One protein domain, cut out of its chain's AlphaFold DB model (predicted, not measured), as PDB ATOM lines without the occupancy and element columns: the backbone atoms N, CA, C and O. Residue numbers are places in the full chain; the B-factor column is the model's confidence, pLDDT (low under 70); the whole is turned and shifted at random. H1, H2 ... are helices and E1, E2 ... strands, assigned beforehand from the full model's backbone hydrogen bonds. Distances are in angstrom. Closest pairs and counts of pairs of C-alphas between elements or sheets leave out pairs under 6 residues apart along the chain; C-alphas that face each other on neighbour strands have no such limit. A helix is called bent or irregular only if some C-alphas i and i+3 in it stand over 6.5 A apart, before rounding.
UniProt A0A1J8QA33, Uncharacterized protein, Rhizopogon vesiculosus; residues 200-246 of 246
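What this domain is: This is residues 200 to 246 of the 246 residues of an uncharacterized protein of Rhizopogon vesiculosus (UniProt A0A1J8QA33). A slender two-stranded hairpin, E1 and E2, makes most of the length of a rod, with one short helix, H1, set crosswise beyond the hairpin's open end, opposite its loop. After H1 the chain folds back, and a long tail with no named element, residues 235 to 246, runs back along the hairpin toward its loop end; residues 229 to 235, most of them in H1, stick out. The printed part has 47 residues, with the named elements in the order E1, E2, H1; the sheet, in the order E1 - E2, is antiparallel. The class is mixed, helices and strands, though under half of the residues are in named elements. The whole is only just extended, close to loose, with a radius of gyration of the C-alphas of 14.6 A and spans of 44 by 18 by 15 A.

How they stand to each other: E1, residues 203 to 208, and E2, residues 218 to 223, are antiparallel neighbours and form a hairpin; the angle between their N-to-C directions is 164 degrees. C-alphas that face each other include those of Val 206 and Thr 220, 4.5 A apart, and those of Glu 203 and Arg 223, 5.0 A apart. Across the pair, N 205 and O 221 are within hydrogen-bond range at 2.9 A, and so are N 219 and O 207 at 2.8 A. A short link of 9 residues joins E1 to E2. A tight link of 3 residues joins E2 to H1, residues 227 to 234. H1 and E1 are apart. In H1 every O i to N i+4 pair is within hydrogen-bond range. Residues 229 to 235, of which 229 to 234 belong to H1, stand free.

Where its parts are: E1 begins at C-alpha 203, at (230.325, 226.473, 153.192), and measures 16.7 A from first to last C-alpha. E2 measures 16.5 A and ends at C-alpha 223, at (230.845, 226.096, 148.218). H1 measures 10.2 A and ends at C-alpha 234, at (246.121, 233.527, 145.580); it is not bent.

The domain as a whole: The two C-alphas farthest apart are those of Pro 212 and Ile 233, at 44.3 A. The first and last printed C-alphas, of Pro 200 and Val 246, are 32.9 A apart, and Val 246 is the chain's last residue. The printed part has no cut, and neither link between named elements is long. In the stretch from 235 to 246 the C-alphas lie 7 to 21 A from the mean of all C-alphas. The mean pLDDT of the printed part is 81.2, and confidence is low, under 70, at residues 214 to 215, 233 to 234 and 246 of this model.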
ATOM      1  N   PRO A 200     233.300 236.057 153.154       75.50
ATOM      2  CA  PRO A 200     232.499 235.178 153.990       75.50
ATOM      3  C   PRO A 200     233.107 233.763 153.971       75.50
ATOM      4  O   PRO A 200     233.678 233.382 152.941       75.50
ATOM      5  N   PRO A 201     233.010 233.003 155.078       79.12
ATOM      6  CA  PRO A 201     233.510 231.633 155.139       79.12
ATOM      7  C   PRO A 201     232.953 230.774 153.999       79.12
ATOM      8  O   PRO A 201     231.807 230.962 153.580       79.12
ATOM      9  N   ASP A 202     233.762 229.834 153.508       87.38
ATOM     10  CA  ASP A 202     233.276 228.799 152.598       87.38
ATOM     11  C   ASP A 202     232.300 227.889 153.337       87.38
ATOM     12  O   ASP A 202     232.437 227.655 154.540       87.38
ATOM     13  N   GLU A 203     231.309 227.383 152.618       91.62
ATOM     14  CA  GLU A 203     230.325 226.473 153.192       91.62
ATOM     15  C   GLU A 203     230.666 225.047 152.767       91.62
ATOM     16  O   GLU A 203     231.040 224.806 151.615       91.62
ATOM     17  N   ILE A 204     230.562 224.116 153.712       90.44
ATOM     18  CA  ILE A 204     230.819 222.694 153.500       90.44
ATOM     19  C   ILE A 204     229.584 221.953 153.987       90.44
ATOM     20  O   ILE A 204     229.203 222.080 155.150       90.44
ATOM     21  N   GLU A 205     228.968 221.188 153.099       92.81
ATOM     22  CA  GLU A 205     227.846 220.315 153.425       92.81
ATOM     23  C   GLU A 205     228.291 218.861 153.257       92.81
ATOM     24  O   GLU A 205     229.006 218.531 152.310       92.81
ATOM     25  N   VAL A 206     227.885 217.987 154.176       91.75
ATOM     26  CA  VAL A 206     228.152 216.546 154.106       91.75
ATOM     27  C   VAL A 206     226.809 215.835 154.102       91.75
ATOM     28  O   VAL A 206     226.017 216.009 155.022       91.75
ATOM     29  N   HIS A 207     226.558 215.062 153.053       91.44
ATOM     30  CA  HIS A 207     225.326 214.313 152.844       91.44
ATOM     31  C   HIS A 207     225.630 212.822 152.956       91.44
ATOM     32  O   HIS A 207     226.506 212.316 152.253       91.44
ATOM     33  N   GLU A 208     224.922 212.109 153.824       87.25
ATOM     34  CA  GLU A 208     224.964 210.645 153.856       87.25
ATOM     35  C   GLU A 208     224.075 210.084 152.741       87.25
ATOM     36  O   GLU A 208     223.043 210.657 152.394       87.25
ATOM     37  N   ALA A 209     224.493 208.987 152.112       85.12
ATOM     38  CA  ALA A 209     223.695 208.376 151.061       85.12
ATOM     39  C   ALA A 209     222.500 207.619 151.669       85.12
ATOM     40  O   ALA A 209     222.682 206.549 152.239       85.12
ATOM     41  N   ASP A 210     221.274 208.100 151.443       80.56
ATOM     42  CA  ASP A 210     220.010 207.489 151.917       80.56
ATOM     43  C   ASP A 210     219.701 206.086 151.344       80.56
ATOM     44  O   ASP A 210     218.606 205.545 151.525       80.56
ATOM     45  N   LYS A 211     220.625 205.471 150.597       82.81
ATOM     46  CA  LYS A 211     220.390 204.160 149.989       82.81
ATOM     47  C   LYS A 211     220.768 203.047 150.971       82.81
ATOM     48  O   LYS A 211     221.931 202.981 151.364       82.81
ATOM     49  N   PRO A 212     219.845 202.115 151.276       73.06
ATOM     50  CA  PRO A 212     220.086 201.042 152.245       73.06
ATOM     51  C   PRO A 212     221.240 200.105 151.848       73.06
ATOM     52  O   PRO A 212     221.893 199.551 152.724       73.06
ATOM     53  N   ASP A 213     221.558 199.999 150.552       79.38
ATOM     54  CA  ASP A 213     222.676 199.183 150.047       79.38
ATOM     55  C   ASP A 213     224.015 199.944 149.958       79.38
ATOM     56  O   ASP A 213     225.030 199.392 149.534       79.38
ATOM     57  N   ALA A 214     224.043 201.229 150.324       69.50
ATOM     58  CA  ALA A 214     225.223 202.087 150.245       69.50
ATOM     59  C   ALA A 214     225.791 202.391 151.638       69.50
ATOM     60  O   ALA A 214     226.034 203.548 151.979       69.50
ATOM     61  N   MET A 215     226.020 201.346 152.437       68.38
ATOM     62  CA  MET A 215     226.700 201.486 153.724       68.38
ATOM     63  C   MET A 215     228.048 202.204 153.527       68.38
ATOM     64  O   MET A 215     228.860 201.810 152.688       68.38
ATOM     65  N   HIS A 216     228.262 203.276 154.293       74.06
ATOM     66  CA  HIS A 216     229.491 204.087 154.342       74.06
ATOM     67  C   HIS A 216     229.779 205.009 153.148       74.06
ATOM     68  O   HIS A 216     230.925 205.418 152.954       74.06
ATOM     69  N   ARG A 217     228.772 205.396 152.353       83.31
ATOM     70  CA  ARG A 217     228.954 206.454 151.344       83.31
ATOM     71  C   ARG A 217     228.471 207.803 151.865       83.31
ATOM     72  O   ARG A 217     227.311 207.953 152.234       83.31
ATOM     73  N   PHE A 218     229.354 208.791 151.812       86.75
ATOM     74  CA  PHE A 218     229.026 210.194 152.026       86.75
ATOM     75  C   PHE A 218     229.413 211.014 150.790       86.75
ATOM     76  O   PHE A 218     230.306 210.643 150.025       86.75
ATOM     77  N   VAL A 219     228.729 212.134 150.597       90.06
ATOM     78  CA  VAL A 219     228.995 213.125 149.558       90.06
ATOM     79  C   VAL A 219     229.305 214.442 150.252       90.06
ATOM     80  O   VAL A 219     228.494 214.947 151.021       90.06
ATOM     81  N   THR A 220     230.476 215.009 149.982       91.62
ATOM     82  CA  THR A 220     230.842 216.345 150.456       91.62
ATOM     83  C   THR A 220     230.616 217.376 149.355       91.62
ATOM     84  O   THR A 220     231.006 217.179 148.204       91.62
ATOM     85  N   LEU A 221     229.977 218.490 149.702       93.56
ATOM     86  CA  LEU A 221     229.724 219.615 148.812       93.56
ATOM     87  C   LEU A 221     230.447 220.850 149.344       93.56
ATOM     88  O   LEU A 221     230.172 221.328 150.442       93.56
ATOM     89  N   PHE A 222     231.382 221.367 148.548       93.31
ATOM     90  CA  PHE A 222     232.164 222.556 148.874       93.31
ATOM     91  C   PHE A 222     231.632 223.759 148.100       93.31
ATOM     92  O   PHE A 222     231.596 223.752 146.866       93.31
ATOM     93  N   ARG A 223     231.269 224.827 148.811       92.81
ATOM     94  CA  ARG A 223     230.845 226.096 148.218       92.81
ATOM     95  C   ARG A 223     231.856 227.189 148.528       92.81
ATOM     96  O   ARG A 223     231.777 227.867 149.553       92.81
ATOM     97  N   PHE A 224     232.771 227.396 147.584       89.00
ATOM     98  CA  PHE A 224     233.781 228.446 147.674       89.00
ATOM     99  C   PHE A 224     233.184 229.828 147.409       89.00
ATOM    100  O   PHE A 224     232.864 230.189 146.267       89.00
ATOM    101  N   LYS A 225     233.056 230.644 148.451       86.38
ATOM    102  CA  LYS A 225     232.588 232.022 148.315       86.38
ATOM    103  C   LYS A 225     233.675 232.879 147.688       86.38
ATOM    104  O   LYS A 225     234.863 232.756 147.989       86.38
ATOM    105  N   MET A 226     233.250 233.785 146.805       83.81
ATOM    106  CA  MET A 226     234.143 234.735 146.133       83.81
ATOM    107  C   MET A 226     235.306 234.056 145.377       83.81
ATOM    108  O   MET A 226     236.378 234.647 145.245       83.81
ATOM    109  N   CYS A 227     235.104 232.841 144.845       82.19
ATOM    110  CA  CYS A 227     236.153 232.042 144.197       82.19
ATOM    111  C   CYS A 227     236.926 232.820 143.113       82.19
ATOM    112  O   CYS A 227     238.150 232.825 143.121       82.19
ATOM    113  N   ARG A 228     236.243 233.606 142.263       78.94
ATOM    114  CA  ARG A 228     236.904 234.477 141.266       78.94
ATOM    115  C   ARG A 228     237.850 235.509 141.885       78.94
ATOM    116  O   ARG A 228     238.916 235.757 141.334       78.94
ATOM    117  N   LYS A 229     237.460 236.132 143.004       75.62
ATOM    118  CA  LYS A 229     238.310 237.107 143.704       75.62
ATOM    119  C   LYS A 229     239.525 236.401 144.302       75.62
ATOM    120  O   LYS A 229     240.634 236.898 144.169       75.62
ATOM    121  N   ARG A 230     239.328 235.220 144.891       73.94
ATOM    122  CA  ARG A 230     240.406 234.423 145.494       73.94
ATOM    123  C   ARG A 230     241.369 233.895 144.434       73.94
ATOM    124  O   ARG A 230     242.554 234.158 144.546       73.94
ATOM    125  N   LEU A 231     240.889 233.325 143.333       75.00
ATOM    126  CA  LEU A 231     241.744 232.908 142.215       75.00
ATOM    127  C   LEU A 231     242.588 234.052 141.636       75.00
ATOM    128  O   LEU A 231     243.713 233.817 141.223       75.00
ATOM    129  N   ARG A 232     242.103 235.300 141.639       72.00
ATOM    130  CA  ARG A 232     242.932 236.446 141.217       72.00
ATOM    131  C   ARG A 232     244.060 236.778 142.193       72.00
ATOM    132  O   ARG A 232     245.091 237.264 141.754       72.00
ATOM    133  N   ILE A 233     243.842 236.565 143.489       66.88
ATOM    134  CA  ILE A 233     244.774 236.974 144.548       66.88
ATOM    135  C   ILE A 233     245.789 235.865 144.832       66.88
ATOM    136  O   ILE A 233     246.989 236.108 144.798       66.88
ATOM    137  N   ILE A 234     245.303 234.656 145.114       69.00
ATOM    138  CA  ILE A 234     246.121 233.527 145.580       69.00
ATOM    139  C   ILE A 234     246.493 232.565 144.443       69.00
ATOM    140  O   ILE A 234     247.261 231.637 144.668       69.00
ATOM    141  N   GLN A 235     245.945 232.755 143.231       70.19
ATOM    142  CA  GLN A 235     246.108 231.896 142.038       70.19
ATOM    143  C   GLN A 235     245.659 230.431 142.195       70.19
ATOM    144  O   GLN A 235     245.446 229.746 141.198       70.19
ATOM    145  N   ASN A 236     245.428 229.971 143.422       74.94
ATOM    146  CA  ASN A 236     244.949 228.647 143.767       74.94
ATOM    147  C   ASN A 236     243.896 228.742 144.887       74.94
ATOM    148  O   ASN A 236     243.959 229.616 145.752       74.94
ATOM    149  N   VAL A 237     242.907 227.848 144.865       80.94
ATOM    150  CA  VAL A 237     241.910 227.681 145.929       80.94
ATOM    151  C   VAL A 237     241.904 226.203 146.303       80.94
ATOM    152  O   VAL A 237     241.340 225.382 145.585       80.94
ATOM    153  N   GLY A 238     242.566 225.870 147.411       81.31
ATOM    154  CA  GLY A 238     242.603 224.511 147.947       81.31
ATOM    155  C   GLY A 238     241.454 224.244 148.918       81.31
ATOM    156  O   GLY A 238     241.089 225.115 149.708       81.31
ATOM    157  N   ALA A 239     240.917 223.027 148.885       83.50
ATOM    158  CA  ALA A 239     240.139 222.461 149.981       83.50
ATOM    159  C   ALA A 239     240.792 221.164 150.443       83.50
ATOM    160  O   ALA A 239     241.276 220.375 149.636       83.50
ATOM    161  N   GLU A 240     240.768 220.963 151.751       83.75
ATOM    162  CA  GLU A 240     241.212 219.744 152.405       83.75
ATOM    163  C   GLU A 240     240.054 219.228 153.256       83.75
ATOM    164  O   GLU A 240     239.360 220.007 153.917       83.75
ATOM    165  N   PHE A 241     239.828 217.921 153.215       83.44
ATOM    166  CA  PHE A 241     238.805 217.252 154.003       83.44
ATOM    167  C   PHE A 241     239.362 215.939 154.536       83.44
ATOM    168  O   PHE A 241     240.026 215.200 153.812       83.44
ATOM    169  N   VAL A 242     239.067 215.656 155.803       83.44
ATOM    170  CA  VAL A 242     239.493 214.442 156.495       83.44
ATOM    171  C   VAL A 242     238.242 213.664 156.879       83.44
ATOM    172  O   VAL A 242     237.415 214.161 157.640       83.44
ATOM    173  N   ALA A 243     238.115 212.446 156.356       82.69
ATOM    174  CA  ALA A 243     237.093 211.486 156.766       82.69
ATOM    175  C   ALA A 243     237.736 210.386 157.614       82.69
ATOM    176  O   ALA A 243     238.744 209.806 157.214       82.69
ATOM    177  N   GLY A 244     237.138 210.093 158.769       75.31
ATOM    178  CA  GLY A 244     237.475 208.935 159.596       75.31
ATOM    179  C   GLY A 244     236.353 207.903 159.530       75.31
ATOM    180  O   GLY A 244     235.198 208.253 159.763       75.31
ATOM    181  N   GLY A 245     236.688 206.656 159.194       74.56
ATOM    182  CA  GLY A 245     235.804 205.502 159.381       74.56
ATOM    183  C   GLY A 245     236.020 204.892 160.766       74.56
ATOM    184  O   GLY A 245     237.140 204.945 161.277       74.56
ATOM    185  N   VAL A 246     234.957 204.354 161.365       58.75
ATOM    186  CA  VAL A 246     235.007 203.576 162.618       58.75
ATOM    187  C   VAL A 246     235.083 202.095 162.284       58.75
ATOM    188  O   VAL A 246     234.339 201.685 161.364       58.75
TER     189      VAL A 246